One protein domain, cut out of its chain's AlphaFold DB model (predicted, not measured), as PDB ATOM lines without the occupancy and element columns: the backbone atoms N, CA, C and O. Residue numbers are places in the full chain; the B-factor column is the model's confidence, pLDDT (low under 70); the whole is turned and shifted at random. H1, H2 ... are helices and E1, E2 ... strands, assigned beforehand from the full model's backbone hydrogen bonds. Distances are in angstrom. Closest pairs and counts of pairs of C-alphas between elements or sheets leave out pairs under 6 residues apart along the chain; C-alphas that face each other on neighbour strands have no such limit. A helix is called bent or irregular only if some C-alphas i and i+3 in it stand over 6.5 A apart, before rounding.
ATOM      1  N   THR A  58     105.858 120.204 170.201       82.56
ATOM      2  CA  THR A  58     106.404 119.331 169.161       82.56
ATOM      3  C   THR A  58     105.300 118.438 168.614       82.56
ATOM      4  O   THR A  58     104.681 117.668 169.350       82.56
ATOM      5  N   ALA A  59     105.055 118.517 167.307       84.56
ATOM      6  CA  ALA A  59     104.125 117.626 166.626       84.56
ATOM      7  C   ALA A  59     104.758 116.236 166.437       84.56
ATOM      8  O   ALA A  59     105.788 116.089 165.777       84.56
ATOM      9  N   VAL A  60     104.120 115.207 166.991       86.81
ATOM     10  CA  VAL A  60     104.529 113.806 166.887       86.81
ATOM     11  C   VAL A  60     103.504 113.041 166.058       86.81
ATOM     12  O   VAL A  60     102.303 113.088 166.318       86.81
ATOM     13  N   ARG A  61     103.988 112.315 165.046       89.31
ATOM     14  CA  ARG A  61     103.174 111.466 164.172       89.31
ATOM     15  C   ARG A  61     103.989 110.265 163.716       89.31
ATOM     16  O   ARG A  61     105.130 110.436 163.293       89.31
ATOM     17  N   GLU A  62     103.384 109.084 163.731       89.50
ATOM     18  CA  GLU A  62     104.037 107.840 163.324       89.50
ATOM     19  C   GLU A  62     103.414 107.275 162.040       89.50
ATOM     20  O   GLU A  62     102.203 107.373 161.811       89.50
ATOM     21  N   ARG A  63     104.238 106.665 161.178       88.12
ATOM     22  CA  ARG A  63     103.763 105.968 159.974       88.12
ATOM     23  C   ARG A  63     103.288 104.555 160.315       88.12
ATOM     24  O   ARG A  63     103.927 103.830 161.073       88.12
ATOM     25  N   VAL A  64     102.193 104.127 159.701       84.81
ATOM     26  CA  VAL A  64     101.691 102.757 159.836       84.81
ATOM     27  C   VAL A  64     102.564 101.825 159.002       84.81
ATOM     28  O   VAL A  64     102.614 101.936 157.775       84.81
ATOM     29  N   GLN A  65     103.251 100.902 159.671       80.81
ATOM     30  CA  GLN A  65     104.120  99.923 159.016       80.81
ATOM     31  C   GLN A  65     103.311  98.911 158.184       80.81
ATOM     32  O   GLN A  65     102.175  98.580 158.530       80.81
ATOM     33  N   ASP A  66     103.920  98.401 157.110       70.38
ATOM     34  CA  ASP A  66     103.378  97.359 156.221       70.38
ATOM     35  C   ASP A  66     102.005  97.679 155.607       70.38
ATOM     36  O   ASP A  66     101.102  96.844 155.552       70.38
ATOM     37  N   THR A  67     101.827  98.912 155.137       68.88
ATOM     38  CA  THR A  67     100.590  99.334 154.462       68.88
ATOM     39  C   THR A  67     100.478  98.812 153.022       68.88
ATOM     40  O   THR A  67      99.375  98.756 152.474       68.88
ATOM     41  N   TYR A  68     101.590  98.389 152.412       70.94
ATOM     42  CA  TYR A  68     101.611  97.846 151.055       70.94
ATOM     43  C   TYR A  68     101.222  96.360 151.034       70.94
ATOM     44  O   TYR A  68     101.939  95.517 151.566       70.94
ATOM     45  N   ASP A  69     100.098  96.042 150.385       68.44
ATOM     46  CA  ASP A  69      99.615  94.675 150.159       68.44
ATOM     47  C   ASP A  69      99.506  94.413 148.640       68.44
ATOM     48  O   ASP A  69      98.648  95.021 147.988       68.44
ATOM     49  N   PRO A  70     100.346  93.530 148.058       70.12
ATOM     50  CA  PRO A  70     100.339  93.218 146.625       70.12
ATOM     51  C   PRO A  70      99.028  92.610 146.108       70.12
ATOM     52  O   PRO A  70      98.741  92.695 144.916       70.12
ATOM     53  N   ASN A  71      98.224  91.995 146.982       70.12
ATOM     54  CA  ASN A  71      96.963  91.349 146.600       70.12
ATOM     55  C   ASN A  71      95.775  92.323 146.597       70.12
ATOM     56  O   ASN A  71      94.634  91.939 146.304       70.12
ATOM     57  N   ARG A  72      96.019  93.590 146.943       70.06
ATOM     58  CA  ARG A  72      94.997  94.631 146.993       70.06
ATOM     59  C   ARG A  72      94.849  95.291 145.627       70.06
ATOM     60  O   ARG A  72      95.836  95.640 144.982       70.06
ATOM     61  N   ARG A  73      93.604  95.532 145.198       68.00
ATOM     62  CA  ARG A  73      93.335  96.293 143.973       68.00
ATOM     63  C   ARG A  73      93.986  97.685 144.070       68.00
ATOM     64  O   ARG A  73      93.724  98.390 145.054       68.00
ATOM     65  N   PRO A  74      94.785  98.114 143.076       68.81
ATOM     66  CA  PRO A  74      95.291  99.481 143.013       68.81
ATOM     67  C   PRO A  74      94.136 100.489 143.106       68.81
ATOM     68  O   PRO A  74      93.129 100.343 142.415       68.81
ATOM     69  N   GLY A  75      94.256 101.478 143.995       65.38
ATOM     70  CA  GLY A  75      93.201 102.472 144.246       65.38
ATOM     71  C   GLY A  75      92.094 102.033 145.215       65.38
ATOM     72  O   GLY A  75      91.120 102.759 145.390       65.38
ATOM     73  N   SER A  76      92.219 100.875 145.870       65.56
ATOM     74  CA  SER A  76      91.311 100.488 146.960       65.56
ATOM     75  C   SER A  76      91.431 101.458 148.149       65.56
ATOM     76  O   SER A  76      92.492 101.607 148.753       65.56
ATOM     77  N   GLY A  77      90.333 102.130 148.503       71.00
ATOM     78  CA  GLY A  77      90.269 103.029 149.663       71.00
ATOM     79  C   GLY A  77      90.343 102.295 151.011       71.00
ATOM     80  O   GLY A  77      90.414 101.066 151.071       71.00
ATOM     81  N   GLY A  78      90.324 103.038 152.119       76.19
ATOM     82  CA  GLY A  78      90.180 102.461 153.465       76.19
ATOM     83  C   GLY A  78      91.470 101.971 154.129       76.19
ATOM     84  O   GLY A  78      91.413 101.053 154.941       76.19
ATOM     85  N   GLN A  79      92.626 102.552 153.798       76.12
ATOM     86  CA  GLN A  79      93.848 102.395 154.593       76.12
ATOM     87  C   GLN A  79      94.246 103.734 155.207       76.12
ATOM     88  O   GLN A  79      94.283 104.755 154.520       76.12
ATOM     89  N   ARG A  80      94.564 103.723 156.501       83.38
ATOM     90  CA  ARG A  80      95.210 104.849 157.183       83.38
ATOM     91  C   ARG A  80      96.718 104.612 157.189       83.38
ATOM     92  O   ARG A  80      97.174 103.576 157.660       83.38
ATOM     93  N   PHE A  81      97.484 105.561 156.660       85.19
ATOM     94  CA  PHE A  81      98.943 105.431 156.511       85.19
ATOM     95  C   PHE A  81      99.732 106.017 157.681       85.19
ATOM     96  O   PHE A  81     100.932 105.782 157.792       85.19
ATOM     97  N   PHE A  82      99.073 106.760 158.563       90.69
ATOM     98  CA  PHE A  82      99.710 107.433 159.684       90.69
ATOM     99  C   PHE A  82      98.779 107.473 160.894       90.69
ATOM    100  O   PHE A  82      97.554 107.476 160.722       90.69
ATOM    101  N   SER A  83      99.373 107.557 162.083       89.81
ATOM    102  CA  SER A  83      98.670 107.949 163.302       89.81
ATOM    103  C   SER A  83      98.164 109.390 163.202       89.81
ATOM    104  O   SER A  83      98.545 110.154 162.298       89.81
ATOM    105  N   ASP A  84      97.309 109.754 164.152       86.94
ATOM    106  CA  ASP A  84      96.913 111.140 164.352       86.94
ATOM    107  C   ASP A  84      98.106 111.951 164.882       86.94
ATOM    108  O   ASP A  84      99.048 111.394 165.460       86.94
ATOM    109  N   THR A  85      98.117 113.250 164.580       88.00
ATOM    110  CA  THR A  85      99.175 114.159 165.034       88.00
ATOM    111  C   THR A  85      98.896 114.539 166.482       88.00
ATOM    112  O   THR A  85      97.875 115.165 166.764       88.00
ATOM    113  N   GLU A  86      99.804 114.191 167.388       84.44
ATOM    114  CA  GLU A  86      99.751 114.621 168.786       84.44
ATOM    115  C   GLU A  86     100.731 115.778 169.009       84.44
ATOM    116  O   GLU A  86     101.868 115.737 168.543       84.44
ATOM    117  N   PHE A  87     100.298 116.814 169.726       84.50
ATOM    118  CA  PHE A  87     101.152 117.931 170.124       84.50
ATOM    119  C   PHE A  87     101.674 117.665 171.535       84.50
ATOM    120  O   PHE A  87     100.895 117.599 172.485       84.50
ATOM    121  N   ALA A  88     102.980 117.453 171.659       84.44
ATOM    122  CA  ALA A  88     103.638 117.174 172.927       84.44
ATOM    123  C   ALA A  88     104.368 118.419 173.433       84.44
ATOM    124  O   ALA A  88     105.097 119.059 172.676       84.44
ATOM    125  N   GLU A  89     104.198 118.735 174.714       79.81
ATOM    126  CA  GLU A  89     104.996 119.755 175.396       79.81
ATOM    127  C   GLU A  89     106.466 119.324 175.487       79.81
ATOM    128  O   GLU A  89     106.792 118.127 175.496       79.81
ATOM    129  N   GLN A  90     107.364 120.307 175.569       71.62
ATOM    130  CA  GLN A  90     108.802 120.087 175.670       71.62
ATOM    131  C   GLN A  90     109.129 119.172 176.869       71.62
ATOM    132  O   GLN A  90     108.829 119.484 178.019       71.62
ATOM    133  N   GLY A  91     109.705 117.995 176.592       77.94
ATOM    134  CA  GLY A  91     110.007 116.960 177.595       77.94
ATOM    135  C   GLY A  91     109.025 115.778 177.656       77.94
ATOM    136  O   GLY A  91     109.384 114.731 178.194       77.94
ATOM    137  N   GLN A  92     107.836 115.871 177.044       79.00
ATOM    138  CA  GLN A  92     106.865 114.760 176.970       79.00
ATOM    139  C   GLN A  92     106.880 114.001 175.633       79.00
ATOM    140  O   GLN A  92     106.059 113.108 175.392       79.00
ATOM    141  N   GLU A  93     107.839 114.307 174.760       78.19
ATOM    142  CA  GLU A  93     107.929 113.722 173.422       78.19
ATOM    143  C   GLU A  93     108.020 112.195 173.425       78.19
ATOM    144  O   GLU A  93     107.449 111.548 172.551       78.19
ATOM    145  N   ALA A  94     108.735 111.598 174.384       80.75
ATOM    146  CA  ALA A  94     108.903 110.146 174.450       80.75
ATOM    147  C   ALA A  94     107.559 109.434 174.680       80.75
ATOM    148  O   ALA A  94     107.241 108.462 173.992       80.75
ATOM    149  N   SER A  95     106.737 109.964 175.585       82.75
ATOM    150  CA  SER A  95     105.406 109.433 175.892       82.75
ATOM    151  C   SER A  95     104.416 109.662 174.745       82.75
ATOM    152  O   SER A  95     103.574 108.805 174.473       82.75
ATOM    153  N   ALA A  96     104.513 110.796 174.043       82.12
ATOM    154  CA  ALA A  96     103.719 111.058 172.839       82.12
ATOM    155  C   ALA A  96     104.116 110.130 171.677       82.12
ATOM    156  O   ALA A  96     103.256 109.551 171.017       82.12
ATOM    157  N   LYS A  97     105.420 109.883 171.484       83.06
ATOM    158  CA  LYS A  97     105.930 108.923 170.487       83.06
ATOM    159  C   LYS A  97     105.421 107.511 170.763       83.06
ATOM    160  O   LYS A  97     104.943 106.853 169.846       83.06
ATOM    161  N   GLN A  98     105.449 107.056 172.015       84.62
ATOM    162  CA  GLN A  98     104.924 105.735 172.384       84.62
ATOM    163  C   GLN A  98     103.427 105.587 172.069       84.62
ATOM    164  O   GLN A  98     103.015 104.567 171.510       84.62
ATOM    165  N   ARG A  99     102.618 106.615 172.358       86.62
ATOM    166  CA  ARG A  99     101.185 106.627 172.023       86.62
ATOM    167  C   ARG A  99     100.941 106.629 170.515       86.62
ATOM    168  O   ARG A  99     100.151 105.814 170.038       86.62
ATOM    169  N   ALA A 100     101.666 107.458 169.764       85.75
ATOM    170  CA  ALA A 100     101.588 107.494 168.304       85.75
ATOM    171  C   ALA A 100     101.951 106.136 167.672       85.75
ATOM    172  O   ALA A 100     101.252 105.656 166.778       85.75
ATOM    173  N   VAL A 101     102.983 105.459 168.191       86.81
ATOM    174  CA  VAL A 101     103.371 104.104 167.759       86.81
ATOM    175  C   VAL A 101     102.267 103.088 168.051       86.81
ATOM    176  O   VAL A 101     101.922 102.279 167.187       86.81
ATOM    177  N   GLN A 102     101.665 103.130 169.241       86.06
ATOM    178  CA  GLN A 102     100.594 102.201 169.599       86.06
ATOM    179  C   GLN A 102      99.330 102.419 168.753       86.06
ATOM    180  O   GLN A 102      98.698 101.454 168.314       86.06
ATOM    181  N   GLN A 103      99.006 103.675 168.437       86.44
ATOM    182  CA  GLN A 103      97.956 104.007 167.477       86.44
ATOM    183  C   GLN A 103      98.287 103.474 166.080       86.44
ATOM    184  O   GLN A 103      97.429 102.855 165.451       86.44
ATOM    185  N   ALA A 104      99.524 103.646 165.603       85.56
ATOM    186  CA  ALA A 104      99.954 103.136 164.303       85.56
ATOM    187  C   ALA A 104      99.835 101.601 164.203       85.56
ATOM    188  O   ALA A 104      99.406 101.080 163.170       85.56
ATOM    189  N   LEU A 105     100.129 100.869 165.282       85.56
ATOM    190  CA  LEU A 105      99.927  99.416 165.356       85.56
ATOM    191  C   LEU A 105      98.442  99.027 165.308       85.56
ATOM    192  O   LEU A 105      98.063  98.126 164.556       85.56
ATOM    193  N   ASN A 106      97.582  99.732 166.046       87.12
ATOM    194  CA  ASN A 106      96.138  99.496 165.996       87.12
ATOM    195  C   ASN A 106      95.565  99.797 164.603       87.12
ATOM    196  O   ASN A 106      94.734  99.047 164.091       87.12
ATOM    197  N   LEU A 107      96.057 100.851 163.953       84.94
ATOM    198  CA  LEU A 107      95.689 101.212 162.587       84.94
ATOM    199  C   LEU A 107      96.133 100.153 161.578       84.94
ATOM    200  O   LEU A 107      95.376  99.841 160.663       84.94
ATOM    201  N   LYS A 108      97.305  99.536 161.766       83.00
ATOM    202  CA  LYS A 108      97.735  98.384 160.961       83.00
ATOM    203  C   LYS A 108      96.724  97.236 161.046       83.00
ATOM    204  O   LYS A 108      96.323  96.701 160.013       83.00
ATOM    205  N   ALA A 109      96.273  96.892 162.254       80.94
ATOM    206  CA  ALA A 109      95.276  95.842 162.458       80.94
ATOM    207  C   ALA A 109      93.915  96.205 161.833       80.94
ATOM    208  O   ALA A 109      93.297  95.372 161.173       80.94
ATOM    209  N   GLN A 110      93.480  97.461 161.956       81.62
ATOM    210  CA  GLN A 110      92.249  97.950 161.323       81.62
ATOM    211  C   GLN A 110      92.346  97.931 159.792       81.62
ATOM    212  O   GLN A 110      91.441  97.450 159.119       81.62
ATOM    213  N   ASN A 111      93.477  98.354 159.225       77.88
ATOM    214  CA  ASN A 111      93.744  98.263 157.788       77.88
ATOM    215  C   ASN A 111      93.746  96.804 157.290       77.88
ATOM    216  O   ASN A 111      93.390  96.534 156.136       77.88
ATOM    217  N   ALA A 112      94.152  95.859 158.144       73.69
ATOM    218  CA  ALA A 112      94.088  94.431 157.864       73.69
ATOM    219  C   ALA A 112      92.658  93.869 157.928       73.69
ATOM    220  O   ALA A 112      92.280  93.072 157.071       73.69
ATOM    221  N   ALA A 113      91.859  94.323 158.893       73.25
ATOM    222  CA  ALA A 113      90.476  93.897 159.097       73.25
ATOM    223  C   ALA A 113      89.458  94.612 158.187       73.25
ATOM    224  O   ALA A 113      88.324  94.154 158.051       73.25
ATOM    225  N   ASN A 114      89.838  95.725 157.552       72.50
ATOM    226  CA  ASN A 114      88.939  96.495 156.700       72.50
ATOM    227  C   ASN A 114      88.438  95.656 155.515       72.50
ATOM    228  O   ASN A 114      89.166  95.395 154.557       72.50
TER     229      ASN A 114
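What this domain is: This is residues 58 to 114 of the 281 residues of an uncharacterized protein of Phycisphaerae bacterium (UniProt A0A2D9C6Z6). The model is a slim, loose rod in which one long helix, H1, runs down one side, and a long, mostly irregular loop of chain goes out and folds back alongside it. The feet of this loop, E1 and E2, pair as a small two-stranded sheet next to the first part of H1, while its tip, residues 70 to 76, stands free and sticks out beyond the other end of H1. The printed part has 57 residues, with the named elements in the order E1, E2, H1 along the chain: one helix and two short strands, which form an antiparallel sheet of order E1 - E2. The class is mixed, helices and strands, with under half of the residues in named elements, 28 of 57. The whole is loose, with a radius of gyration of the C-alphas of 13.2 A, and its C-alphas span 43 by 16 by 14 A.

How they stand to each other: The sheet has two strands, E1 at residues 58 to 60 and E2 at residues 86 to 89. They are antiparallel neighbours, with an angle of 145 degrees between their N-to-C directions. C-alphas 59 and 87 face each other at 4.6 A, and C-alphas 58 and 88 face each other at 5.1 A. Across the pair, N 58 and O 88 are 2.8 A apart and N 86 and O 60 are 2.9 A apart, both within hydrogen-bond range. E1 and E2 form a hairpin, although the link between them is long. Next comes H1, residues 93 to 113, which has C-alphas within 10 A of those of both strands, and it is residues 93 to 101 of H1 that make these pairs. E1 and H1 have 5 pairs of C-alphas within 8 A; their closest C-alphas, those of Val 60 and Lys 97, are 6.2 A apart. E2 and H1 have 4 such pairs; their closest C-alphas, those of Ala 88 and Ala 96, are 6.1 A apart. In H1, every O i to N i+4 pair is within hydrogen-bond range.

Where its parts are: E1 is 3 residues, Thr 58 to Val 60, and its first C-alpha is at (106.404, 119.331, 169.161). E2 has 4 residues, Glu 86 to Glu 89, and is 9.9 A from first to last C-alpha. H1 has 21 residues, from Glu 93 with its C-alpha at (107.929, 113.722, 173.422) to Ala 113 with its C-alpha at (90.476, 93.897, 159.097). Its length from first to last C-alpha is 30.0 A, and it is not bent.

The domain as a whole: The two C-alphas farthest apart are those of Arg 73 and Gly 91, at 42.8 A. Arg 73 belongs to the stretch that stands free, with its C-alpha at (93.335, 96.293, 143.973), and Gly 91 lies in the tight link of 3 residues from E2 to H1. The first and last printed C-alphas, those of Thr 58 and Asn 114, are 31.3 A apart. The link from E1 to E2 is long: residues 61 to 85, 25 residues with no named element, whose C-alphas lie 3 to 21 A from the mean of the C-alphas. The printed part has no cut. The mean pLDDT of the printed part is 80.0. Six residues are under 70, namely residue 67, residue 69 and residues 73 to 76, the last four within the stretch that stands free.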